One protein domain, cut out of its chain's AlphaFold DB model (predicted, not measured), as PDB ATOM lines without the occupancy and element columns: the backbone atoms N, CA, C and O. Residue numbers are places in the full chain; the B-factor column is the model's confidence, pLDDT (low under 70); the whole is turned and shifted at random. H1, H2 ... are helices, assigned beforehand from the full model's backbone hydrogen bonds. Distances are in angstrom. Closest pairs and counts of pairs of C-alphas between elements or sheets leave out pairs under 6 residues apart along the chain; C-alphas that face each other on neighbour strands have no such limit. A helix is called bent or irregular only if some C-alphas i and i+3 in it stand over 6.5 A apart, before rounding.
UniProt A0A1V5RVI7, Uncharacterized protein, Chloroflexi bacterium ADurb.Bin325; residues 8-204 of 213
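AT A GLANCE: This is residues 8 to 204 of the 213 residues of an uncharacterized protein of Chloroflexi bacterium ADurb.Bin325 (UniProt A0A1V5RVI7). A long helical hairpin, H7 folded back beside H6, makes the length of the model; H1 packs along H6, H3 crosses both H1 and H6, and H4 and H5 pack crosswise on H7 farther along it. Residues 37 to 48, with H2, and 198 to 204 stick out. The printed part has 197 residues, all helix in class, with seven named helices, H1 to H7 in chain order, and no named strand. It is loose, radius of gyration of the C-alphas 21.5 A, and elongated, spanning 73 by 38 by 23 A.

IN THESE COORDINATES: H7, residues 157 to 203, is 70.2 A long and ends with C-alpha 203 at (29.377, 22.425, 23.525). H6 is residues 116 to 153, 54.2 A. H1, residues 8 to 30, 33.5 A, begins at (5.078, 37.981, 46.186). H3 is residues 46 to 71, 33.0 A, H5 101 to 114, H4 80 to 91 and H2 38 to 42. H3 and H5 are irregular: C-alphas 62 and 65 are 7.1 A apart, 102 and 105 7.5 A.

HOW THE PARTS SIT: H6, the hub, touches H7 at a shallow tilt of 12 degrees, opposite ways; their closest C-alphas, Ser 136 and Ser 170, are 4.1 A apart. H1 touches H6 at 9 degrees, a shallow tilt, the same way, with C-alphas 12 and 131 closest at 4.4 A. H3 touches H1 about perpendicular at 86 degrees, C-alphas 17 and 56 closest at 3.9 A. In H2, H4 and H6 every O i to N i+4 pair is within hydrogen-bond range; H1 has 17 of 19, H3 18 of 22, H5 8 of 10, H7 40 of 43.

THE WHOLE: The farthest C-alphas, Gly 154 and Gly 204, are 75.7 A apart. The printed part has no cut and no long link. Residues 202 to 204 have pLDDT under 70.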
ATOM      1  N   TYR A   8       4.351  36.726  46.040       91.19
ATOM      2  CA  TYR A   8       5.078  37.981  46.186       91.19
ATOM      3  C   TYR A   8       4.283  39.198  45.711       91.19
ATOM      4  O   TYR A   8       4.317  40.226  46.384       91.19
ATOM      5  N   ASP A   9       3.530  39.085  44.614       90.31
ATOM      6  CA  ASP A   9       2.668  40.168  44.130       90.31
ATOM      7  C   ASP A   9       1.565  40.467  45.142       90.31
ATOM      8  O   ASP A   9       1.306  41.629  45.454       90.31
ATOM      9  N   PHE A  10       0.971  39.421  45.730       93.56
ATOM     10  CA  PHE A  10      -0.015  39.590  46.793       93.56
ATOM     11  C   PHE A  10       0.545  40.437  47.942       93.56
ATOM     12  O   PHE A  10      -0.056  41.442  48.318       93.56
ATOM     13  N   PHE A  11       1.726  40.103  48.466       94.19
ATOM     14  CA  PHE A  11       2.334  40.879  49.549       94.19
ATOM     15  C   PHE A  11       2.792  42.276  49.117       94.19
ATOM     16  O   PHE A  11       2.661  43.221  49.900       94.19
ATOM     17  N   ALA A  12       3.263  42.433  47.876       95.31
ATOM     18  CA  ALA A  12       3.716  43.715  47.346       95.31
ATOM     19  C   ALA A  12       2.610  44.778  47.313       95.31
ATOM     20  O   ALA A  12       2.906  45.970  47.434       95.31
ATOM     21  N   PHE A  13       1.346  44.359  47.193       95.81
ATOM     22  CA  PHE A  13       0.188  45.249  47.269       95.81
ATOM     23  C   PHE A  13      -0.464  45.260  48.657       95.81
ATOM     24  O   PHE A  13      -0.800  46.332  49.155       95.81
ATOM     25  N   THR A  14      -0.595  44.113  49.323       96.38
ATOM     26  CA  THR A  14      -1.307  44.014  50.608       96.38
ATOM     27  C   THR A  14      -0.594  44.750  51.742       96.38
ATOM     28  O   THR A  14      -1.242  45.473  52.496       96.38
ATOM     29  N   ILE A  15       0.734  44.627  51.864       96.12
ATOM     30  CA  ILE A  15       1.506  45.274  52.944       96.12
ATOM     31  C   ILE A  15       1.375  46.809  52.903       96.12
ATOM     32  O   ILE A  15       0.937  47.391  53.897       96.12
ATOM     33  N   PRO A  16       1.690  47.501  51.789       96.88
ATOM     34  CA  PRO A  16       1.440  48.941  51.698       96.88
ATOM     35  C   PRO A  16      -0.054  49.271  51.736       96.88
ATOM     36  O   PRO A  16      -0.437  50.317  52.249       96.88
ATOM     37  N   GLY A  17      -0.900  48.361  51.256       97.06
ATOM     38  CA  GLY A  17      -2.348  48.412  51.392       97.06
ATOM     39  C   GLY A  17      -2.829  48.643  52.820       97.06
ATOM     40  O   GLY A  17      -3.671  49.506  53.055       97.06
ATOM     41  N   PHE A  18      -2.249  47.931  53.789       96.88
ATOM     42  CA  PHE A  18      -2.551  48.132  55.206       96.88
ATOM     43  C   PHE A  18      -2.133  49.517  55.704       96.88
ATOM     44  O   PHE A  18      -2.842  50.099  56.522       96.88
ATOM     45  N   LEU A  19      -1.039  50.087  55.188       96.75
ATOM     46  CA  LEU A  19      -0.645  51.460  55.519       96.75
ATOM     47  C   LEU A  19      -1.646  52.480  54.964       96.75
ATOM     48  O   LEU A  19      -2.001  53.427  55.662       96.75
ATOM     49  N   TYR A  20      -2.142  52.278  53.739       96.94
ATOM     50  CA  TYR A  20      -3.199  53.125  53.176       96.94
ATOM     51  C   TYR A  20      -4.518  52.977  53.934       96.94
ATOM     52  O   TYR A  20      -5.209  53.966  54.166       96.94
ATOM     53  N   LEU A  21      -4.861  51.763  54.364       95.38
ATOM     54  CA  LEU A  21      -6.045  51.529  55.180       95.38
ATOM     55  C   LEU A  21      -5.925  52.234  56.539       95.38
ATOM     56  O   LEU A  21      -6.850  52.930  56.950       95.38
ATOM     57  N   ALA A  22      -4.769  52.119  57.198       93.38
ATOM     58  CA  ALA A  22      -4.483  52.821  58.446       93.38
ATOM     59  C   ALA A  22      -4.561  54.345  58.272       93.38
ATOM     60  O   ALA A  22      -5.139  55.027  59.113       93.38
ATOM     61  N   LEU A  23      -4.048  54.874  57.158       94.31
ATOM     62  CA  LEU A  23      -4.169  56.286  56.798       94.31
ATOM     63  C   LEU A  23      -5.638  56.720  56.659       94.31
ATOM     64  O   LEU A  23      -6.013  57.757  57.200       94.31
ATOM     65  N   LEU A  24      -6.479  55.943  55.968       93.50
ATOM     66  CA  LEU A  24      -7.909  56.249  55.821       93.50
ATOM     67  C   LEU A  24      -8.630  56.252  57.170       93.50
ATOM     68  O   LEU A  24      -9.370  57.183  57.477       93.50
ATOM     69  N   VAL A  25      -8.377  55.233  57.992       92.44
ATOM     70  CA  VAL A  25      -8.929  55.140  59.348       92.44
ATOM     71  C   VAL A  25      -8.483  56.332  60.198       92.44
ATOM     72  O   VAL A  25      -9.304  56.934  60.885       92.44
ATOM     73  N   TYR A  26      -7.209  56.719  60.108       90.44
ATOM     74  CA  TYR A  26      -6.666  57.888  60.796       90.44
ATOM     75  C   TYR A  26      -7.366  59.187  60.369       90.44
ATOM     76  O   TYR A  26      -7.809  59.952  61.223       90.44
ATOM     77  N   PHE A  27      -7.556  59.405  59.063       89.75
ATOM     78  CA  PHE A  27      -8.295  60.565  58.554       89.75
ATOM     79  C   PHE A  27      -9.752  60.592  59.022       89.75
ATOM     80  O   PHE A  27     -10.243  61.643  59.434       89.75
ATOM     81  N   PHE A  28     -10.446  59.452  58.998       91.00
ATOM     82  CA  PHE A  28     -11.823  59.375  59.488       91.00
ATOM     83  C   PHE A  28     -11.930  59.592  60.998       91.00
ATOM     84  O   PHE A  28     -12.929  60.156  61.448       91.00
ATOM     85  N   ASN A  29     -10.910  59.203  61.763       88.75
ATOM     86  CA  ASN A  29     -10.844  59.473  63.195       88.75
ATOM     87  C   ASN A  29     -10.673  60.966  63.487       88.75
ATOM     88  O   ASN A  29     -11.464  61.546  64.226       88.75
ATOM     89  N   ILE A  30      -9.727  61.626  62.813       85.44
ATOM     90  CA  ILE A  30      -9.539  63.082  62.922       85.44
ATOM     91  C   ILE A  30     -10.803  63.848  62.511       85.44
ATOM     92  O   ILE A  30     -11.175  64.836  63.153       85.44
ATOM     93  N   GLY A  31     -11.473  63.395  61.447       85.06
ATOM     94  CA  GLY A  31     -12.727  63.972  60.961       85.06
ATOM     95  C   GLY A  31     -13.939  63.702  61.859       85.06
ATOM     96  O   GLY A  31     -15.013  64.233  61.592       85.06
ATOM     97  N   GLY A  32     -13.795  62.884  62.908       84.75
ATOM     98  CA  GLY A  32     -14.875  62.526  63.829       84.75
ATOM     99  C   GLY A  32     -15.917  61.560  63.254       84.75
ATOM    100  O   GLY A  32     -16.957  61.364  63.878       84.75
ATOM    101  N   ILE A  33     -15.656  60.954  62.089       88.94
ATOM    102  CA  ILE A  33     -16.566  60.008  61.420       88.94
ATOM    103  C   ILE A  33     -16.487  58.629  62.085       88.94
ATOM    104  O   ILE A  33     -17.505  57.969  62.275       88.94
ATOM    105  N   VAL A  34     -15.280  58.190  62.449       86.50
ATOM    106  CA  VAL A  34     -15.033  56.878  63.065       86.50
ATOM    107  C   VAL A  34     -14.297  57.074  64.379       86.50
ATOM    108  O   VAL A  34     -13.263  57.722  64.404       86.50
ATOM    109  N   ARG A  35     -14.773  56.473  65.471       82.88
ATOM    110  CA  ARG A  35     -14.012  56.411  66.725       82.88
ATOM    111  C   ARG A  35     -13.318  55.064  66.812       82.88
ATOM    112  O   ARG A  35     -13.976  54.033  66.929       82.88
ATOM    113  N   VAL A  36     -11.995  55.077  66.723       80.69
ATOM    114  CA  VAL A  36     -11.187  53.876  66.936       80.69
ATOM    115  C   VAL A  36     -10.835  53.814  68.412       80.69
ATOM    116  O   VAL A  36      -9.998  54.581  68.877       80.69
ATOM    117  N   ASP A  37     -11.505  52.925  69.139       83.62
ATOM    118  CA  ASP A  37     -11.181  52.632  70.532       83.62
ATOM    119  C   ASP A  37     -10.092  51.546  70.611       83.62
ATOM    120  O   ASP A  37     -10.009  50.653  69.758       83.62
ATOM    121  N   GLU A  38      -9.269  51.588  71.657       80.56
ATOM    122  CA  GLU A  38      -8.247  50.575  71.926       80.56
ATOM    123  C   GLU A  38      -8.853  49.178  72.075       80.56
ATOM    124  O   GLU A  38      -8.231  48.177  71.708       80.56
ATOM    125  N   GLN A  39     -10.072  49.096  72.611       84.12
ATOM    126  CA  GLN A  39     -10.764  47.828  72.806       84.12
ATOM    127  C   GLN A  39     -11.086  47.147  71.468       84.12
ATOM    128  O   GLN A  39     -10.900  45.936  71.339       84.12
ATOM    129  N   THR A  40     -11.453  47.925  70.446       81.44
ATOM    130  CA  THR A  40     -11.700  47.428  69.084       81.44
ATOM    131  C   THR A  40     -10.433  46.825  68.479       81.44
ATOM    132  O   THR A  40     -10.484  45.749  67.880       81.44
ATOM    133  N   LEU A  41      -9.278  47.465  68.697       80.00
ATOM    134  CA  LEU A  41      -7.987  46.952  68.232       80.00
ATOM    135  C   LEU A  41      -7.589  45.657  68.955       80.00
ATOM    136  O   LEU A  41      -7.075  44.737  68.323       80.00
ATOM    137  N   LYS A  42      -7.870  45.549  70.259       84.94
ATOM    138  CA  LYS A  42      -7.583  44.344  71.061       84.94
ATOM    139  C   LYS A  42      -8.497  43.163  70.710       84.94
ATOM    140  O   LYS A  42      -8.090  42.018  70.877       84.94
ATOM    141  N   SER A  43      -9.702  43.420  70.197       87.31
ATOM    142  CA  SER A  43     -10.651  42.381  69.761       87.31
ATOM    143  C   SER A  43     -10.433  41.858  68.333       87.31
ATOM    144  O   SER A  43     -11.181  40.988  67.882       87.31
ATOM    145  N   LEU A  44      -9.431  42.366  67.604       86.25
ATOM    146  CA  LEU A  44      -9.135  41.921  66.240       86.25
ATOM    147  C   LEU A  44      -8.678  40.458  66.232       86.25
ATOM    148  O   LEU A  44      -7.539  40.134  66.562       86.25
ATOM    149  N   SER A  45      -9.568  39.561  65.810       92.44
ATOM    150  CA  SER A  45      -9.208  38.164  65.560       92.44
ATOM    151  C   SER A  45      -8.483  38.000  64.218       92.44
ATOM    152  O   SER A  45      -8.604  38.835  63.319       92.44
ATOM    153  N   LEU A  46      -7.783  36.873  64.041       90.44
ATOM    154  CA  LEU A  46      -7.115  36.527  62.779       90.44
ATOM    155  C   LEU A  46      -8.069  36.592  61.572       90.44
ATOM    156  O   LEU A  46      -7.681  37.063  60.507       90.44
ATOM    157  N   ALA A  47      -9.331  36.183  61.750       91.50
ATOM    158  CA  ALA A  47     -10.347  36.244  60.701       91.50
ATOM    159  C   ALA A  47     -10.598  37.683  60.217       91.50
ATOM    160  O   ALA A  47     -10.733  37.908  59.017       91.50
ATOM    161  N   HIS A  48     -10.589  38.664  61.125       91.06
ATOM    162  CA  HIS A  48     -10.725  40.072  60.757       91.06
ATOM    163  C   HIS A  48      -9.507  40.562  59.973       91.06
ATOM    164  O   HIS A  48      -9.670  41.246  58.972       91.06
ATOM    165  N   VAL A  49      -8.290  40.176  60.370       89.56
ATOM    166  CA  VAL A  49      -7.065  40.554  59.641       89.56
ATOM    167  C   VAL A  49      -7.081  39.997  58.215       89.56
ATOM    168  O   VAL A  49      -6.771  40.722  57.270       89.56
ATOM    169  N   VAL A  50      -7.498  38.739  58.043       92.12
ATOM    170  CA  VAL A  50      -7.659  38.121  56.717       92.12
ATOM    171  C   VAL A  50      -8.731  38.846  55.903       92.12
ATOM    172  O   VAL A  50      -8.511  39.139  54.729       92.12
ATOM    173  N   LEU A  51      -9.860  39.205  56.519       93.31
ATOM    174  CA  LEU A  51     -10.916  39.966  55.853       93.31
ATOM    175  C   LEU A  51     -10.434  41.361  55.417       93.31
ATOM    176  O   LEU A  51     -10.764  41.806  54.320       93.31
ATOM    177  N   LEU A  52      -9.609  42.026  56.234       94.00
ATOM    178  CA  LEU A  52      -9.005  43.328  55.928       94.00
ATOM    179  C   LEU A  52      -7.890  43.247  54.873       94.00
ATOM    180  O   LEU A  52      -7.578  44.260  54.245       94.00
ATOM    181  N   ALA A  53      -7.324  42.065  54.620       94.62
ATOM    182  CA  ALA A  53      -6.310  41.889  53.584       94.62
ATOM    183  C   ALA A  53      -6.865  42.161  52.175       94.62
ATOM    184  O   ALA A  53      -6.141  42.675  51.327       94.62
ATOM    185  N   ILE A  54      -8.152  41.881  51.930       94.88
ATOM    186  CA  ILE A  54      -8.809  42.138  50.639       94.88
ATOM    187  C   ILE A  54      -8.856  43.644  50.317       94.88
ATOM    188  O   ILE A  54      -8.303  44.042  49.289       94.88
ATOM    189  N   PRO A  55      -9.459  44.517  51.154       96.50
ATOM    190  CA  PRO A  55      -9.451  45.952  50.887       96.50
ATOM    191  C   PRO A  55      -8.038  46.539  50.931       96.50
ATOM    192  O   PRO A  55      -7.745  47.429  50.136       96.50
ATOM    193  N   ALA A  56      -7.137  46.024  51.776       96.88
ATOM    194  CA  ALA A  56      -5.733  46.429  51.761       96.88
ATOM    195  C   ALA A  56      -5.086  46.158  50.391       96.88
ATOM    196  O   ALA A  56      -4.539  47.077  49.784       96.88
ATOM    197  N   TYR A  57      -5.205  44.940  49.859       96.12
ATOM    198  CA  TYR A  57      -4.697  44.584  48.532       96.12
ATOM    199  C   TYR A  57      -5.237  45.519  47.440       96.12
ATOM    200  O   TYR A  57      -4.464  46.052  46.640       96.12
ATOM    201  N   ILE A  58      -6.553  45.772  47.443       96.25
ATOM    202  CA  ILE A  58      -7.204  46.670  46.478       96.25
ATOM    203  C   ILE A  58      -6.626  48.083  46.587       96.25
ATOM    204  O   ILE A  58      -6.236  48.656  45.572       96.25
ATOM    205  N   LEU A  59      -6.517  48.640  47.796       96.56
ATOM    206  CA  LEU A  59      -5.939  49.970  48.005       96.56
ATOM    207  C   LEU A  59      -4.482  50.028  47.534       96.56
ATOM    208  O   LEU A  59      -4.102  50.960  46.827       96.56
ATOM    209  N   GLY A  60      -3.676  49.018  47.862       95.94
ATOM    210  CA  GLY A  60      -2.294  48.915  47.396       95.94
ATOM    211  C   GLY A  60      -2.186  48.944  45.871       95.94
ATOM    212  O   GLY A  60      -1.367  49.681  45.311       95.94
ATOM    213  N   ALA A  61      -3.048  48.195  45.184       94.94
ATOM    214  CA  ALA A  61      -3.116  48.191  43.728       94.94
ATOM    215  C   ALA A  61      -3.574  49.553  43.167       94.94
ATOM    216  O   ALA A  61      -2.924  50.098  42.273       94.94
ATOM    217  N   VAL A  62      -4.634  50.145  43.729       96.44
ATOM    218  CA  VAL A  62      -5.214  51.429  43.288       96.44
ATOM    219  C   VAL A  62      -4.225  52.587  43.424       96.44
ATOM    220  O   VAL A  62      -4.143  53.424  42.529       96.44
ATOM    221  N   PHE A  63      -3.436  52.636  44.499       95.56
ATOM    222  CA  PHE A  63      -2.464  53.714  44.722       95.56
ATOM    223  C   PHE A  63      -1.133  53.523  43.981       95.56
ATOM    224  O   PHE A  63      -0.323  54.453  43.922       95.56
ATOM    225  N   THR A  64      -0.905  52.365  43.354       93.69
ATOM    226  CA  THR A  64       0.354  52.065  42.652       93.69
ATOM    227  C   THR A  64       0.709  53.061  41.531       93.69
ATOM    228  O   THR A  64       1.882  53.445  41.438       93.69
ATOM    229  N   PRO A  65      -0.226  53.532  40.676       94.50
ATOM    230  CA  PRO A  65       0.071  54.554  39.671       94.50
ATOM    231  C   PRO A  65       0.559  55.869  40.291       94.50
ATOM    232  O   PRO A  65       1.549  56.436  39.832       94.50
ATOM    233  N   THR A  66      -0.074  56.319  41.376       94.69
ATOM    234  CA  THR A  66       0.301  57.551  42.083       94.69
ATOM    235  C   THR A  66       1.653  57.404  42.775       94.69
ATOM    236  O   THR A  66       2.521  58.269  42.646       94.69
ATOM    237  N   ALA A  67       1.893  56.260  43.420       94.19
ATOM    238  CA  ALA A  67       3.185  55.943  44.014       94.19
ATOM    239  C   ALA A  67       4.311  55.908  42.965       94.19
ATOM    240  O   ALA A  67       5.444  56.288  43.258       94.19
ATOM    241  N   ARG A  68       4.017  55.510  41.718       92.31
ATOM    242  CA  ARG A  68       4.973  55.579  40.601       92.31
ATOM    243  C   ARG A  68       5.353  57.012  40.247       92.31
ATOM    244  O   ARG A  68       6.523  57.251  39.967       92.31
ATOM    245  N   ILE A  69       4.404  57.948  40.271       93.50
ATOM    246  CA  ILE A  69       4.679  59.371  40.026       93.50
ATOM    247  C   ILE A  69       5.618  59.910  41.109       93.50
ATOM    248  O   ILE A  69       6.650  60.486  40.776       93.50
ATOM    249  N   TRP A  70       5.321  59.638  42.383       93.44
ATOM    250  CA  TRP A  70       6.192  59.995  43.508       93.44
ATOM    251  C   TRP A  70       7.598  59.392  43.375       93.44
ATOM    252  O   TRP A  70       8.606  60.080  43.529       93.44
ATOM    253  N   HIS A  71       7.679  58.112  43.007       92.31
ATOM    254  CA  HIS A  71       8.945  57.394  42.888       92.31
ATOM    255  C   HIS A  71       9.897  57.981  41.840       92.31
ATOM    256  O   HIS A  71      11.115  57.838  41.967       92.31
ATOM    257  N   ARG A  72       9.374  58.663  40.811       90.31
ATOM    258  CA  ARG A  72      10.209  59.310  39.785       90.31
ATOM    259  C   ARG A  72      11.173  60.341  40.372       90.31
ATOM    260  O   ARG A  72      12.221  60.557  39.783       90.31
ATOM    261  N   LEU A  73      10.875  60.914  41.539       90.94
ATOM    262  CA  LEU A  73      11.767  61.858  42.221       90.94
ATOM    263  C   LEU A  73      13.049  61.202  42.765       90.94
ATOM    264  O   LEU A  73      14.045  61.886  42.983       90.94
ATOM    265  N   PHE A  74      13.043  59.883  42.979       90.62
ATOM    266  CA  PHE A  74      14.198  59.141  43.497       90.62
ATOM    267  C   PHE A  74      15.042  58.514  42.388       90.62
ATOM    268  O   PHE A  74      16.240  58.286  42.567       90.62
ATOM    269  N   SER A  75      14.430  58.230  41.240       84.00
ATOM    270  CA  SER A  75      15.109  57.662  40.081       84.00
ATOM    271  C   SER A  75      15.800  58.765  39.280       84.00
ATOM    272  O   SER A  75      15.148  59.525  38.574       84.00
ATOM    273  N   ARG A  76      17.137  58.823  39.338       80.06
ATOM    274  CA  ARG A  76      17.935  59.731  38.487       80.06
ATOM    275  C   ARG A  76      17.788  59.428  36.995       80.06
ATOM    276  O   ARG A  76      17.849  60.344  36.187       80.06
ATOM    277  N   ASN A  77      17.591  58.154  36.651       82.00
ATOM    278  CA  ASN A  77      17.430  57.691  35.278       82.00
ATOM    279  C   ASN A  77      16.014  57.125  35.092       82.00
ATOM    280  O   ASN A  77      15.652  56.193  35.817       82.00
ATOM    281  N   PRO A  78      15.217  57.646  34.141       79.56
ATOM    282  CA  PRO A  78      13.903  57.082  33.832       79.56
ATOM    283  C   PRO A  78      14.013  55.682  33.211       79.56
ATOM    284  O   PRO A  78      13.120  54.861  33.408       79.56
ATOM    285  N   ASP A  79      15.124  55.398  32.525       89.94
ATOM    286  CA  ASP A  79      15.458  54.086  31.974       89.94
ATOM    287  C   ASP A  79      16.476  53.353  32.868       89.94
ATOM    288  O   ASP A  79      17.687  53.348  32.626       89.94
ATOM    289  N   ILE A  80      15.978  52.762  33.958       92.25
ATOM    290  CA  ILE A  80      16.800  51.962  34.881       92.25
ATOM    291  C   ILE A  80      17.348  50.724  34.160       92.25
ATOM    292  O   ILE A  80      18.519  50.388  34.326       92.25
ATOM    293  N   ALA A  81      16.528  50.072  33.333       93.88
ATOM    294  CA  ALA A  81      16.900  48.849  32.633       93.88
ATOM    295  C   ALA A  81      18.090  49.079  31.688       93.88
ATOM    296  O   ALA A  81      19.048  48.300  31.713       93.88
ATOM    297  N   GLY A  82      18.068  50.163  30.905       94.19
ATOM    298  CA  GLY A  82      19.163  50.544  30.013       94.19
ATOM    299  C   GLY A  82      20.412  50.997  30.760       94.19
ATOM    300  O   GLY A  82      21.524  50.602  30.400       94.19
ATOM    301  N   ALA A  83      20.256  51.753  31.851       94.25
ATOM    302  CA  ALA A  83      21.382  52.154  32.694       94.25
ATOM    303  C   ALA A  83      22.104  50.939  33.306       94.25
ATOM    304  O   ALA A  83      23.338  50.872  33.284       94.25
ATOM    305  N   VAL A  84      21.347  49.956  33.805       95.31
ATOM    306  CA  VAL A  84      21.894  48.709  34.354       95.31
ATOM    307  C   VAL A  84      22.539  47.868  33.256       95.31
ATOM    308  O   VAL A  84      23.645  47.379  33.461       95.31
ATOM    309  N   LEU A  85      21.927  47.760  32.071       94.88
ATOM    310  CA  LEU A  85      22.502  47.010  30.948       94.88
ATOM    311  C   LEU A  85      23.836  47.609  30.489       94.88
ATOM    312  O   LEU A  85      24.808  46.887  30.266       94.88
ATOM    313  N   LYS A  86      23.911  48.940  30.389       94.12
ATOM    314  CA  LYS A  86      25.152  49.649  30.056       94.12
ATOM    315  C   LYS A  86      26.244  49.365  31.088       94.12
ATOM    316  O   LYS A  86      27.381  49.092  30.709       94.12
ATOM    317  N   ARG A  87      25.903  49.406  32.380       94.06
ATOM    318  CA  ARG A  87      26.836  49.075  33.465       94.06
ATOM    319  C   ARG A  87      27.276  47.613  33.398       94.06
ATOM    320  O   ARG A  87      28.466  47.349  33.499       94.06
ATOM    321  N   PHE A  88      26.346  46.694  33.161       95.06
ATOM    322  CA  PHE A  88      26.625  45.267  33.021       95.06
ATOM    323  C   PHE A  88      27.630  44.990  31.895       95.06
ATOM    324  O   PHE A  88      28.636  44.327  32.134       95.06
ATOM    325  N   ARG A  89      27.416  45.569  30.703       93.88
ATOM    326  CA  ARG A  89      28.339  45.455  29.558       93.88
ATOM    327  C   ARG A  89      29.724  46.032  29.859       93.88
ATOM    328  O   ARG A  89      30.723  45.470  29.431       93.88
ATOM    329  N   ALA A  90      29.787  47.136  30.603       93.19
ATOM    330  CA  ALA A  90      31.058  47.733  31.010       93.19
ATOM    331  C   ALA A  90      31.824  46.860  32.022       93.19
ATOM    332  O   ALA A  90      33.050  46.833  31.996       93.19
ATOM    333  N   THR A  91      31.118  46.153  32.910       92.44
ATOM    334  CA  THR A  91      31.724  45.247  33.900       92.44
ATOM    335  C   THR A  91      32.112  43.890  33.300       92.44
ATOM    336  O   THR A  91      33.098  43.306  33.739       92.44
ATOM    337  N   HIS A  92      31.398  43.413  32.275       89.88
ATOM    338  CA  HIS A  92      31.618  42.107  31.644       89.88
ATOM    339  C   HIS A  92      31.863  42.230  30.128       89.88
ATOM    340  O   HIS A  92      31.029  41.793  29.333       89.88
ATOM    341  N   PRO A  93      32.999  42.806  29.692       86.88
ATOM    342  CA  PRO A  93      33.260  43.067  28.274       86.88
ATOM    343  C   PRO A  93      33.403  41.794  27.424       86.88
ATOM    344  O   PRO A  93      33.228  41.851  26.212       86.88
ATOM    345  N   SER A  94      33.711  40.648  28.041       83.31
ATOM    346  CA  SER A  94      33.817  39.349  27.364       83.31
ATOM    347  C   SER A  94      32.464  38.702  27.053       83.31
ATOM    348  O   SER A  94      32.404  37.789  26.234       83.31
ATOM    349  N   VAL A  95      31.374  39.155  27.681       84.31
ATOM    350  CA  VAL A  95      30.041  38.573  27.494       84.31
ATOM    351  C   VAL A  95      29.339  39.284  26.335       84.31
ATOM    352  O   VAL A  95      28.908  40.432  26.453       84.31
ATOM    353  N   MET A  96      29.181  38.589  25.206       77.62
ATOM    354  CA  MET A  96      28.433  39.099  24.051       77.62
ATOM    355  C   MET A  96      26.920  39.028  24.304       77.62
ATOM    356  O   MET A  96      26.282  37.976  24.199       77.62
ATOM    357  N   VAL A  97      26.338  40.178  24.642       79.88
ATOM    358  CA  VAL A  97      24.913  40.331  24.957       79.88
ATOM    359  C   VAL A  97      24.132  40.863  23.751       79.88
ATOM    360  O   VAL A  97      24.149  42.063  23.482       79.88
ATOM    361  N   ASN A  98      23.377  39.980  23.088       84.88
ATOM    362  CA  ASN A  98      22.496  40.309  21.952       84.88
ATOM    363  C   ASN A  98      21.034  40.484  22.390       84.88
ATOM    364  O   ASN A  98      20.140  39.872  21.814       84.88
ATOM    365  N   PHE A  99      20.801  41.248  23.452       88.31
ATOM    366  CA  PHE A  99      19.457  41.639  23.871       88.31
ATOM    367  C   PHE A  99      19.429  43.112  24.267       88.31
ATOM    368  O   PHE A  99      20.457  43.703  24.634       88.31
ATOM    369  N   GLU A 100      18.242  43.699  24.190       91.69
ATOM    370  CA  GLU A 100      17.978  45.082  24.568       91.69
ATOM    371  C   GLU A 100      17.336  45.177  25.955       91.69
ATOM    372  O   GLU A 100      16.696  44.249  26.447       91.69
ATOM    373  N   ALA A 101      17.472  46.332  26.607       90.94
ATOM    374  CA  ALA A 101      16.932  46.541  27.953       90.94
ATOM    375  C   ALA A 101      15.400  46.399  28.020       90.94
ATOM    376  O   ALA A 101      14.853  45.942  29.024       90.94
ATOM    377  N   GLN A 102      14.708  46.743  26.931       90.50
ATOM    378  CA  GLN A 102      13.257  46.589  26.800       90.50
ATOM    379  C   GLN A 102      12.796  45.123  26.785       90.50
ATOM    380  O   GLN A 102      11.643  44.831  27.104       90.50
ATOM    381  N   GLU A 103      13.701  44.188  26.495       92.62
ATOM    382  CA  GLU A 103      13.410  42.756  26.428       92.62
ATOM    383  C   GLU A 103      13.530  42.067  27.796       92.62
ATOM    384  O   GLU A 103      13.273  40.871  27.901       92.62
ATOM    385  N   ALA A 104      13.860  42.791  28.876       92.00
ATOM    386  CA  ALA A 104      14.083  42.211  30.204       92.00
ATOM    387  C   ALA A 104      12.926  41.319  30.702       92.00
ATOM    388  O   ALA A 104      13.165  40.270  31.296       92.00
ATOM    389  N   PHE A 105      11.669  41.678  30.422       91.88
ATOM    390  CA  PHE A 105      10.516  40.846  30.794       91.88
ATOM    391  C   PHE A 105      10.398  39.568  29.951       91.88
ATOM    392  O   PHE A 105       9.974  38.533  30.465       91.88
ATOM    393  N   LEU A 106      10.804  39.613  28.678       93.50
ATOM    394  CA  LEU A 106      10.888  38.425  27.827       93.50
ATOM    395  C   LEU A 106      12.004  37.494  28.317       93.50
ATOM    396  O   LEU A 106      11.802  36.283  28.403       93.50
ATOM    397  N   LEU A 107      13.148  38.062  28.710       94.31
ATOM    398  CA  LEU A 107      14.253  37.324  29.321       94.31
ATOM    399  C   LEU A 107      13.827  36.668  30.639       94.31
ATOM    400  O   LEU A 107      14.121  35.498  30.859       94.31
ATOM    401  N   LEU A 108      13.062  37.365  31.485       94.31
ATOM    402  CA  LEU A 108      12.505  36.773  32.703       94.31
ATOM    403  C   LEU A 108      11.578  35.589  32.392       94.31
ATOM    404  O   LEU A 108      11.700  34.541  33.023       94.31
ATOM    405  N   ALA A 109      10.702  35.712  31.392       92.88
ATOM    406  CA  ALA A 109       9.844  34.607  30.961       92.88
ATOM    407  C   ALA A 109      10.652  33.409  30.422       92.88
ATOM    408  O   ALA A 109      10.263  32.255  30.617       92.88
ATOM    409  N   PHE A 110      11.793  33.660  29.775       94.06
ATOM    410  CA  PHE A 110      12.737  32.614  29.386       94.06
ATOM    411  C   PHE A 110      13.373  31.939  30.616       94.06
ATOM    412  O   PHE A 110      13.345  30.710  30.712       94.06
ATOM    413  N   ILE A 111      13.855  32.718  31.593       94.25
ATOM    414  CA  ILE A 111      14.428  32.202  32.850       94.25
ATOM    415  C   ILE A 111      13.396  31.352  33.601       94.25
ATOM    416  O   ILE A 111      13.720  30.245  34.021       94.25
ATOM    417  N   GLN A 112      12.138  31.794  33.699       93.69
ATOM    418  CA  GLN A 112      11.045  31.043  34.341       93.69
ATOM    419  C   GLN A 112      10.858  29.632  33.765       93.69
ATOM    420  O   GLN A 112      10.511  28.706  34.499       93.69
ATOM    421  N   ARG A 113      11.083  29.453  32.455       93.38
ATOM    422  CA  ARG A 113      10.974  28.143  31.794       93.38
ATOM    423  C   ARG A 113      12.179  27.244  32.058       93.38
ATOM    424  O   ARG A 113      12.014  26.029  32.081       93.38
ATOM    425  N   ARG A 114      13.369  27.826  32.226       93.44
ATOM    426  CA  ARG A 114      14.643  27.103  32.382       93.44
ATOM    427  C   ARG A 114      14.952  26.779  33.838       93.44
ATOM    428  O   ARG A 114      15.265  25.639  34.158       93.44
ATOM    429  N   ASN A 115      14.837  27.770  34.717       93.44
ATOM    430  CA  ASN A 115      15.138  27.654  36.134       93.44
ATOM    431  C   ASN A 115      14.120  28.455  36.967       93.44
ATOM    432  O   ASN A 115      14.249  29.665  37.169       93.44
ATOM    433  N   LYS A 116      13.098  27.751  37.472       92.62
ATOM    434  CA  LYS A 116      12.033  28.345  38.296       92.62
ATOM    435  C   LYS A 116      12.551  28.958  39.595       92.62
ATOM    436  O   LYS A 116      11.995  29.955  40.046       92.62
ATOM    437  N   GLU A 117      13.588  28.385  40.200       93.69
ATOM    438  CA  GLU A 117      14.147  28.878  41.461       93.69
ATOM    439  C   GLU A 117      14.810  30.248  41.273       93.69
ATOM    440  O   GLU A 117      14.488  31.201  41.986       93.69
ATOM    441  N   VAL A 118      15.653  30.384  40.244       94.50
ATOM    442  CA  VAL A 118      16.280  31.667  39.884       94.50
ATOM    443  C   VAL A 118      15.214  32.702  39.526       94.50
ATOM    444  O   VAL A 118      15.259  33.825  40.028       94.50
ATOM    445  N   ALA A 119      14.209  32.322  38.732       93.94
ATOM    446  CA  ALA A 119      13.105  33.218  38.397       93.94
ATOM    447  C   ALA A 119      12.333  33.702  39.636       93.94
ATOM    448  O   ALA A 119      12.042  34.890  39.745       93.94
ATOM    449  N   THR A 120      12.066  32.813  40.596       93.69
ATOM    450  CA  THR A 120      11.369  33.147  41.850       93.69
ATOM    451  C   THR A 120      12.154  34.179  42.667       93.69
ATOM    452  O   THR A 120      11.579  35.123  43.212       93.69
ATOM    453  N   ASN A 121      13.482  34.043  42.727       94.81
ATOM    454  CA  ASN A 121      14.343  35.012  43.404       94.81
ATOM    455  C   ASN A 121      14.335  36.380  42.705       94.81
ATOM    456  O   ASN A 121      14.293  37.413  43.376       94.81
ATOM    457  N   ILE A 122      14.319  36.399  41.371       95.62
ATOM    458  CA  ILE A 122      14.233  37.637  40.588       95.62
ATOM    459  C   ILE A 122      12.864  38.311  40.785       95.62
ATOM    460  O   ILE A 122      12.798  39.511  41.056       95.62
ATOM    461  N   GLU A 123      11.766  37.558  40.727       94.50
ATOM    462  CA  GLU A 123      10.414  38.074  40.987       94.50
ATOM    463  C   GLU A 123      10.292  38.692  42.379       94.50
ATOM    464  O   GLU A 123       9.703  39.765  42.535       94.50
ATOM    465  N   ARG A 124      10.913  38.071  43.387       95.50
ATOM    466  CA  ARG A 124      10.968  38.618  44.744       95.50
ATOM    467  C   ARG A 124      11.607  40.009  44.775       95.50
ATOM    468  O   ARG A 124      11.111  40.875  45.494       95.50
ATOM    469  N   LEU A 125      12.669  40.261  44.003       96.56
ATOM    470  CA  LEU A 125      13.293  41.591  43.923       96.56
ATOM    471  C   LEU A 125      12.334  42.631  43.330       96.56
ATOM    472  O   LEU A 125      12.217  43.735  43.869       96.56
ATOM    473  N   ASN A 126      11.600  42.270  42.272       95.31
ATOM    474  CA  ASN A 126      10.585  43.143  41.682       95.31
ATOM    475  C   ASN A 126       9.447  43.444  42.668       95.31
ATOM    476  O   ASN A 126       9.048  44.597  42.835       95.31
ATOM    477  N   ALA A 127       8.962  42.426  43.377       95.81
ATOM    478  CA  ALA A 127       7.929  42.589  44.388       95.81
ATOM    479  C   ALA A 127       8.385  43.510  45.530       95.81
ATOM    480  O   ALA A 127       7.650  44.416  45.917       95.81
ATOM    481  N   ILE A 128       9.622  43.352  46.021       96.94
ATOM    482  CA  ILE A 128      10.201  44.249  47.034       96.94
ATOM    483  C   ILE A 128      10.305  45.683  46.500       96.94
ATOM    484  O   ILE A 128       9.962  46.621  47.220       96.94
ATOM    485  N   HIS A 129      10.726  45.873  45.246       95.81
ATOM    486  CA  HIS A 129      10.744  47.191  44.608       95.81
ATOM    487  C   HIS A 129       9.349  47.843  44.602       95.81
ATOM    488  O   HIS A 129       9.195  48.983  45.051       95.81
ATOM    489  N   ILE A 130       8.326  47.121  44.127       95.44
ATOM    490  CA  ILE A 130       6.935  47.602  44.080       95.44
ATOM    491  C   ILE A 130       6.439  47.941  45.490       95.44
ATOM    492  O   ILE A 130       5.868  49.013  45.705       95.44
ATOM    493  N   MET A 131       6.708  47.058  46.452       97.38
ATOM    494  CA  MET A 131       6.322  47.215  47.847       97.38
ATOM    495  C   MET A 131       6.946  48.468  48.470       97.38
ATOM    496  O   MET A 131       6.225  49.319  48.982       97.38
ATOM    497  N   LEU A 132       8.272  48.629  48.383       97.69
ATOM    498  CA  LEU A 132       8.994  49.775  48.951       97.69
ATOM    499  C   LEU A 132       8.563  51.100  48.329       97.69
ATOM    500  O   LEU A 132       8.440  52.103  49.032       97.69
ATOM    501  N   ARG A 133       8.281  51.102  47.023       96.44
ATOM    502  CA  ARG A 133       7.725  52.263  46.331       96.44
ATOM    503  C   ARG A 133       6.380  52.689  46.920       96.44
ATOM    504  O   ARG A 133       6.182  53.870  47.200       96.44
ATOM    505  N   ASN A 134       5.467  51.740  47.110       97.06
ATOM    506  CA  ASN A 134       4.151  52.020  47.677       97.06
ATOM    507  C   ASN A 134       4.253  52.419  49.161       97.06
ATOM    508  O   ASN A 134       3.630  53.397  49.570       97.06
ATOM    509  N   ILE A 135       5.104  51.752  49.948       98.06
ATOM    510  CA  ILE A 135       5.379  52.108  51.351       98.06
ATOM    511  C   ILE A 135       5.929  53.539  51.455       98.06
ATOM    512  O   ILE A 135       5.453  54.319  52.277       98.06
ATOM    513  N   SER A 136       6.881  53.917  50.595       97.94
ATOM    514  CA  SER A 136       7.417  55.284  50.538       97.94
ATOM    515  C   SER A 136       6.308  56.312  50.329       97.94
ATOM    516  O   SER A 136       6.239  57.308  51.052       97.94
ATOM    517  N   PHE A 137       5.406  56.052  49.383       97.88
ATOM    518  CA  PHE A 137       4.267  56.927  49.137       97.88
ATOM    519  C   PHE A 137       3.276  56.947  50.315       97.88
ATOM    520  O   PHE A 137       2.796  58.013  50.690       97.88
ATOM    521  N   ALA A 138       3.014  55.807  50.960       97.44
ATOM    522  CA  ALA A 138       2.163  55.745  52.149       97.44
ATOM    523  C   ALA A 138       2.722  56.589  53.305       97.44
ATOM    524  O   ALA A 138       1.985  57.358  53.920       97.44
ATOM    525  N   PHE A 139       4.032  56.517  53.560       97.75
ATOM    526  CA  PHE A 139       4.688  57.352  54.566       97.75
ATOM    527  C   PHE A 139       4.652  58.842  54.225       97.75
ATOM    528  O   PHE A 139       4.497  59.661  55.131       97.75
ATOM    529  N   LEU A 140       4.731  59.207  52.943       97.56
ATOM    530  CA  LEU A 140       4.538  60.597  52.526       97.56
ATOM    531  C   LEU A 140       3.124  61.077  52.876       97.56
ATOM    532  O   LEU A 140       2.966  62.138  53.470       97.56
ATOM    533  N   LEU A 141       2.096  60.293  52.545       96.50
ATOM    534  CA  LEU A 141       0.717  60.666  52.856       96.50
ATOM    535  C   LEU A 141       0.470  60.753  54.368       96.50
ATOM    536  O   LEU A 141      -0.167  61.698  54.825       96.50
ATOM    537  N   LEU A 142       1.023  59.819  55.148       95.69
ATOM    538  CA  LEU A 142       0.981  59.879  56.612       95.69
ATOM    539  C   LEU A 142       1.702  61.118  57.151       95.69
ATOM    540  O   LEU A 142       1.210  61.741  58.084       95.69
ATOM    541  N   THR A 143       2.822  61.516  56.543       96.19
ATOM    542  CA  THR A 143       3.515  62.769  56.882       96.19
ATOM    543  C   THR A 143       2.591  63.964  56.680       96.19
ATOM    544  O   THR A 143       2.446  64.784  57.581       96.19
ATOM    545  N   VAL A 144       1.926  64.053  55.523       95.19
ATOM    546  CA  VAL A 144       0.978  65.138  55.231       95.19
ATOM    547  C   VAL A 144      -0.183  65.127  56.226       95.19
ATOM    548  O   VAL A 144      -0.524  66.174  56.766       95.19
ATOM    549  N   ALA A 145      -0.749  63.957  56.529       93.25
ATOM    550  CA  ALA A 145      -1.829  63.819  57.506       93.25
ATOM    551  C   ALA A 145      -1.410  64.290  58.910       93.25
ATOM    552  O   ALA A 145      -2.150  65.016  59.570       93.25
ATOM    553  N   GLN A 146      -0.207  63.916  59.352       92.88
ATOM    554  CA  GLN A 146       0.360  64.346  60.632       92.88
ATOM    555  C   GLN A 146       0.636  65.853  60.664       92.88
ATOM    556  O   GLN A 146       0.370  66.498  61.672       92.88
ATOM    557  N   LEU A 147       1.110  66.440  59.562       92.69
ATOM    558  CA  LEU A 147       1.295  67.889  59.462       92.69
ATOM    559  C   LEU A 147      -0.037  68.644  59.549       92.69
ATOM    560  O   LEU A 147      -0.108  69.664  60.226       92.69
ATOM    561  N   VAL A 148      -1.096  68.144  58.907       91.00
ATOM    562  CA  VAL A 148      -2.439  68.741  59.007       91.00
ATOM    563  C   VAL A 148      -2.947  68.699  60.448       91.00
ATOM    564  O   VAL A 148      -3.440  69.708  60.949       91.00
ATOM    565  N   GLU A 149      -2.783  67.568  61.135       89.00
ATOM    566  CA  GLU A 149      -3.210  67.444  62.532       89.00
ATOM    567  C   GLU A 149      -2.383  68.328  63.474       89.00
ATOM    568  O   GLU A 149      -2.928  68.990  64.355       89.00
ATOM    569  N   PHE A 150      -1.075  68.427  63.234       90.12
ATOM    570  CA  PHE A 150      -0.197  69.348  63.950       90.12
ATOM    571  C   PHE A 150      -0.658  70.807  63.817       90.12
ATOM    572  O   PHE A 150      -0.738  71.527  64.813       90.12
ATOM    573  N   LEU A 151      -1.028  71.238  62.606       89.88
ATOM    574  CA  LEU A 151      -1.559  72.585  62.371       89.88
ATOM    575  C   LEU A 151      -2.901  72.825  63.078       89.88
ATOM    576  O   LEU A 151      -3.194  73.962  63.441       89.88
ATOM    577  N   ARG A 152      -3.703  71.774  63.295       87.62
ATOM    578  CA  ARG A 152      -4.995  71.850  63.991       87.62
ATOM    579  C   ARG A 152      -4.846  71.949  65.512       87.62
ATOM    580  O   ARG A 152      -5.542  72.750  66.126       87.62
ATOM    581  N   ILE A 153      -3.983  71.126  66.113       86.75
ATOM    582  CA  ILE A 153      -3.793  71.061  67.575       86.75
ATOM    583  C   ILE A 153      -2.950  72.243  68.083       86.75
ATOM    584  O   ILE A 153      -3.129  72.693  69.214       86.75
ATOM    585  N   GLY A 154      -2.062  72.781  67.242       83.81
ATOM    586  CA  GLY A 154      -1.191  73.906  67.568       83.81
ATOM    587  C   GLY A 154       0.272  73.502  67.763       83.81
ATOM    588  O   GLY A 154       0.650  72.331  67.719       83.81
ATOM    589  N   TRP A 155       1.128  74.507  67.959       81.56
ATOM    590  CA  TRP A 155       2.580  74.335  67.964       81.56
ATOM    591  C   TRP A 155       3.069  73.654  69.251       81.56
ATOM    592  O   TRP A 155       3.276  74.297  70.276       81.56
ATOM    593  N   SER A 156       3.297  72.343  69.175       85.94
ATOM    594  CA  SER A 156       3.993  71.545  70.191       85.94
ATOM    595  C   SER A 156       5.255  70.909  69.610       85.94
ATOM    596  O   SER A 156       5.215  70.288  68.550       85.94
ATOM    597  N   VAL A 157       6.383  70.997  70.319       80.62
ATOM    598  CA  VAL A 157       7.663  70.398  69.881       80.62
ATOM    599  C   VAL A 157       7.518  68.892  69.623       80.62
ATOM    600  O   VAL A 157       8.075  68.361  68.662       80.62
ATOM    601  N   TRP A 158       6.688  68.214  70.419       85.56
ATOM    602  CA  TRP A 158       6.403  66.786  70.277       85.56
ATOM    603  C   TRP A 158       5.585  66.444  69.026       85.56
ATOM    604  O   TRP A 158       5.673  65.324  68.533       85.56
ATOM    605  N   GLY A 159       4.834  67.403  68.481       86.25
ATOM    606  CA  GLY A 159       4.036  67.215  67.269       86.25
ATOM    607  C   GLY A 159       4.855  67.241  65.974       86.25
ATOM    608  O   GLY A 159       4.422  66.684  64.970       86.25
ATOM    609  N   VAL A 160       6.059  67.824  65.992       89.00
ATOM    610  CA  VAL A 160       6.937  67.917  64.806       89.00
ATOM    611  C   VAL A 160       7.723  66.624  64.569       89.00
ATOM    612  O   VAL A 160       8.079  66.298  63.435       89.00
ATOM    613  N   PHE A 161       7.991  65.859  65.627       92.81
ATOM    614  CA  PHE A 161       8.828  64.667  65.537       92.81
ATOM    615  C   PHE A 161       8.215  63.544  64.669       92.81
ATOM    616  O   PHE A 161       8.903  63.077  63.756       92.81
ATOM    617  N   PRO A 162       6.939  63.134  64.845       93.44
ATOM    618  CA  PRO A 162       6.329  62.089  64.018       93.44
ATOM    619  C   PRO A 162       6.338  62.361  62.500       93.44
ATOM    620  O   PRO A 162       6.784  61.476  61.761       93.44
ATOM    621  N   PRO A 163       5.910  63.539  61.987       95.06
ATOM    622  CA  PRO A 163       5.951  63.802  60.551       95.06
ATOM    623  C   PRO A 163       7.385  63.831  60.016       95.06
ATOM    624  O   PRO A 163       7.627  63.330  58.921       95.06
ATOM    625  N   LEU A 164       8.358  64.334  60.785       95.81
ATOM    626  CA  LEU A 164       9.761  64.316  60.367       95.81
ATOM    627  C   LEU A 164      10.282  62.881  60.190       95.81
ATOM    628  O   LEU A 164      10.905  62.572  59.173       95.81
ATOM    629  N   VAL A 165      10.001  61.989  61.144       97.00
ATOM    630  CA  VAL A 165      10.406  60.577  61.063       97.00
ATOM    631  C   VAL A 165       9.744  59.883  59.872       97.00
ATOM    632  O   VAL A 165      10.431  59.219  59.095       97.00
ATOM    633  N   LEU A 166       8.434  60.065  59.683       97.12
ATOM    634  CA  LEU A 166       7.700  59.489  58.553       97.12
ATOM    635  C   LEU A 166       8.236  59.991  57.209       97.12
ATOM    636  O   LEU A 166       8.406  59.201  56.278       97.12
ATOM    637  N   PHE A 167       8.579  61.277  57.119       97.62
ATOM    638  CA  PHE A 167       9.168  61.850  55.918       97.62
ATOM    639  C   PHE A 167      10.524  61.214  55.607       97.62
ATOM    640  O   PHE A 167      10.762  60.778  54.481       97.62
ATOM    641  N   LEU A 168      11.399  61.082  56.607       97.75
ATOM    642  CA  LEU A 168      12.688  60.414  56.429       97.75
ATOM    643  C   LEU A 168      12.503  58.956  55.990       97.75
ATOM    644  O   LEU A 168      13.134  58.534  55.020       97.75
ATOM    645  N   LEU A 169      11.602  58.205  56.631       97.88
ATOM    646  CA  LEU A 169      11.276  56.829  56.239       97.88
ATOM    647  C   LEU A 169      10.755  56.748  54.799       97.88
ATOM    648  O   LEU A 169      11.152  55.844  54.063       97.88
ATOM    649  N   SER A 170       9.936  57.710  54.363       97.56
ATOM    650  CA  SER A 170       9.501  57.830  52.968       97.56
ATOM    651  C   SER A 170      10.695  57.963  52.019       97.56
ATOM    652  O   SER A 170      10.778  57.224  51.033       97.56
ATOM    653  N   LEU A 171      11.665  58.829  52.338       97.12
ATOM    654  CA  LEU A 171      12.869  59.020  51.524       97.12
ATOM    655  C   LEU A 171      13.764  57.773  51.490       97.12
ATOM    656  O   LEU A 171      14.267  57.400  50.426       97.12
ATOM    657  N   PHE A 172      13.969  57.119  52.637       97.44
ATOM    658  CA  PHE A 172      14.759  55.889  52.731       97.44
ATOM    659  C   PHE A 172      14.111  54.748  51.944       97.44
ATOM    660  O   PHE A 172      14.795  54.106  51.145       97.44
ATOM    661  N   ALA A 173      12.802  54.537  52.104       97.44
ATOM    662  CA  ALA A 173      12.057  53.523  51.365       97.44
ATOM    663  C   ALA A 173      12.085  53.788  49.850       97.44
ATOM    664  O   ALA A 173      12.304  52.858  49.076       97.44
ATOM    665  N   GLY A 174      11.952  55.049  49.422       96.25
ATOM    666  CA  GLY A 174      12.035  55.436  48.010       96.25
ATOM    667  C   GLY A 174      13.406  55.129  47.402       96.25
ATOM    668  O   GLY A 174      13.500  54.468  46.369       96.25
ATOM    669  N   LYS A 175      14.493  55.518  48.085       96.00
ATOM    670  CA  LYS A 175      15.869  55.202  47.653       96.00
ATOM    671  C   LYS A 175      16.151  53.699  47.643       96.00
ATOM    672  O   LYS A 175      16.799  53.206  46.721       96.00
ATOM    673  N   ALA A 176      15.681  52.971  48.655       96.50
ATOM    674  CA  ALA A 176      15.804  51.518  48.702       96.50
ATOM    675  C   ALA A 176      15.036  50.865  47.540       96.50
ATOM    676  O   ALA A 176      15.575  49.979  46.883       96.50
ATOM    677  N   GLY A 177      13.839  51.365  47.217       95.81
ATOM    678  CA  GLY A 177      13.046  50.925  46.072       95.81
ATOM    679  C   GLY A 177      13.814  51.005  44.751       95.81
ATOM    680  O   GLY A 177      13.811  50.035  43.996       95.81
ATOM    681  N   VAL A 178      14.535  52.102  44.493       95.31
ATOM    682  CA  VAL A 178      15.389  52.240  43.294       95.31
ATOM    683  C   VAL A 178      16.479  51.168  43.253       95.31
ATOM    684  O   VAL A 178      16.665  50.531  42.220       95.31
ATOM    685  N   ARG A 179      17.160  50.911  44.379       96.00
ATOM    686  CA  ARG A 179      18.205  49.874  44.454       96.00
ATOM    687  C   ARG A 179      17.661  48.483  44.133       96.00
ATOM    688  O   ARG A 179      18.301  47.736  43.405       96.00
ATOM    689  N   PHE A 180      16.475  48.138  44.636       96.94
ATOM    690  CA  PHE A 180      15.849  46.851  44.318       96.94
ATOM    691  C   PHE A 180      15.430  46.742  42.846       96.94
ATOM    692  O   PHE A 180      15.529  45.657  42.283       96.94
ATOM    693  N   ALA A 181      15.039  47.847  42.198       95.44
ATOM    694  CA  ALA A 181      14.815  47.852  40.751       95.44
ATOM    695  C   ALA A 181      16.113  47.595  39.971       95.44
ATOM    696  O   ALA A 181      16.113  46.815  39.024       95.44
ATOM    697  N   GLU A 182      17.223  48.215  40.378       96.12
ATOM    698  CA  GLU A 182      18.530  47.973  39.756       96.12
ATOM    699  C   GLU A 182      18.963  46.509  39.905       96.12
ATOM    700  O   GLU A 182      19.365  45.886  38.923       96.12
ATOM    701  N   LEU A 183      18.820  45.947  41.111       97.06
ATOM    702  CA  LEU A 183      19.126  44.542  41.395       97.06
ATOM    703  C   LEU A 183      18.248  43.581  40.591       97.06
ATOM    704  O   LEU A 183      18.746  42.569  40.112       97.06
ATOM    705  N   PHE A 184      16.964  43.897  40.419       97.31
ATOM    706  CA  PHE A 184      16.053  43.102  39.599       97.31
ATOM    707  C   PHE A 184      16.549  42.977  38.152       97.31
ATOM    708  O   PHE A 184      16.677  41.864  37.644       97.31
ATOM    709  N   PHE A 185      16.877  44.096  37.497       97.00
ATOM    710  CA  PHE A 185      17.376  44.061  36.118       97.00
ATOM    711  C   PHE A 185      18.758  43.415  36.019       97.00
ATOM    712  O   PHE A 185      19.006  42.646  35.093       97.00
ATOM    713  N   LEU A 186      19.643  43.689  36.981       96.81
ATOM    714  CA  LEU A 186      20.977  43.097  37.010       96.81
ATOM    715  C   LEU A 186      20.897  41.569  37.103       96.81
ATOM    716  O   LEU A 186      21.539  40.885  36.311       96.81
ATOM    717  N   ALA A 187      20.051  41.047  37.993       97.06
ATOM    718  CA  ALA A 187      19.867  39.613  38.174       97.06
ATOM    719  C   ALA A 187      19.314  38.925  36.913       97.06
ATOM    720  O   ALA A 187      19.706  37.800  36.614       97.06
ATOM    721  N   ILE A 188      18.451  39.596  36.136       96.62
ATOM    722  CA  ILE A 188      18.002  39.086  34.827       96.62
ATOM    723  C   ILE A 188      19.192  38.958  33.871       96.62
ATOM    724  O   ILE A 188      19.373  37.911  33.250       96.62
ATOM    725  N   TYR A 189      20.008  40.005  33.744       95.69
ATOM    726  CA  TYR A 189      21.128  40.007  32.803       95.69
ATOM    727  C   TYR A 189      22.214  38.998  33.192       95.69
ATOM    728  O   TYR A 189      22.710  38.279  32.325       95.69
ATOM    729  N   GLU A 190      22.528  38.889  34.484       94.69
ATOM    730  CA  GLU A 190      23.462  37.895  35.019       94.69
ATOM    731  C   GLU A 190      22.959  36.464  34.802       94.69
ATOM    732  O   GLU A 190      23.722  35.614  34.349       94.69
ATOM    733  N   ALA A 191      21.670  36.198  35.042       94.94
ATOM    734  CA  ALA A 191      21.093  34.872  34.834       94.94
ATOM    735  C   ALA A 191      21.150  34.430  33.361       94.94
ATOM    736  O   ALA A 191      21.487  33.282  33.076       94.94
ATOM    737  N   ILE A 192      20.866  35.334  32.415       93.94
ATOM    738  CA  ILE A 192      20.971  35.027  30.979       93.94
ATOM    739  C   ILE A 192      22.428  34.827  30.553       93.94
ATOM    740  O   ILE A 192      22.719  33.925  29.766       93.94
ATOM    741  N   ALA A 193      23.349  35.655  31.054       91.56
ATOM    742  CA  ALA A 193      24.771  35.505  30.766       91.56
ATOM    743  C   ALA A 193      25.314  34.162  31.279       91.56
ATOM    744  O   ALA A 193      26.031  33.476  30.554       91.56
ATOM    745  N   ALA A 194      24.918  33.755  32.488       90.50
ATOM    746  CA  ALA A 194      25.304  32.476  33.073       90.50
ATOM    747  C   ALA A 194      24.769  31.274  32.271       90.50
ATOM    748  O   ALA A 194      25.519  30.327  32.041       90.50
ATOM    749  N   ASP A 195      23.516  31.322  31.793       87.38
ATOM    750  CA  ASP A 195      22.943  30.250  30.955       87.38
ATOM    751  C   ASP A 195      23.727  30.086  29.640       87.38
ATOM    752  O   ASP A 195      23.967  28.963  29.200       87.38
ATOM    753  N   ARG A 196      24.190  31.185  29.024       81.19
ATOM    754  CA  ARG A 196      25.005  31.119  27.797       81.19
ATOM    755  C   ARG A 196      26.384  30.514  28.024       81.19
ATOM    756  O   ARG A 196      26.789  29.663  27.237       81.19
ATOM    757  N   LEU A 197      27.076  30.921  29.089       79.44
ATOM    758  CA  LEU A 197      28.412  30.405  29.401       79.44
ATOM    759  C   LEU A 197      28.391  28.887  29.616       79.44
ATOM    760  O   LEU A 197      29.239  28.185  29.074       79.44
ATOM    761  N   GLN A 198      27.377  28.367  30.318       74.69
ATOM    762  CA  GLN A 198      27.216  26.921  30.495       74.69
ATOM    763  C   GLN A 198      27.028  26.192  29.159       74.69
ATOM    764  O   GLN A 198      27.591  25.119  28.957       74.69
ATOM    765  N   VAL A 199      26.257  26.761  28.227       71.12
ATOM    766  CA  VAL A 199      26.057  26.159  26.901       71.12
ATOM    767  C   VAL A 199      27.351  26.169  26.082       71.12
ATOM    768  O   VAL A 199      27.674  25.163  25.457       71.12
ATOM    769  N   GLU A 200      28.108  27.266  26.090       70.88
ATOM    770  CA  GLU A 200      29.380  27.369  25.358       70.88
ATOM    771  C   GLU A 200      30.438  26.392  25.892       70.88
ATOM    772  O   GLU A 200      31.115  25.729  25.099       70.88
ATOM    773  N   GLU A 201      30.528  26.250  27.218       71.94
ATOM    774  CA  GLU A 201      31.449  25.329  27.893       71.94
ATOM    775  C   GLU A 201      31.082  23.859  27.631       71.94
ATOM    776  O   GLU A 201      31.955  23.047  27.320       71.94
ATOM    777  N   LEU A 202      29.789  23.518  27.656       62.78
ATOM    778  CA  LEU A 202      29.307  22.160  27.377       62.78
ATOM    779  C   LEU A 202      29.449  21.753  25.904       62.78
ATOM    780  O   LEU A 202      29.608  20.569  25.608       62.78
ATOM    781  N   VAL A 203      29.366  22.705  24.972       66.12
ATOM    782  CA  VAL A 203      29.377  22.425  23.525       66.12
ATOM    783  C   VAL A 203      30.786  22.532  22.922       66.12
ATOM    784  O   VAL A 203      30.980  22.188  21.756       66.12
ATOM    785  N   GLY A 204      31.800  22.960  23.688       58.50
ATOM    786  CA  GLY A 204      33.158  23.152  23.163       58.50
ATOM    787  C   GLY A 204      33.163  24.115  21.972       58.50
ATOM    788  O   GLY A 204      33.828  23.874  20.960       58.50
TER     789      GLY A 204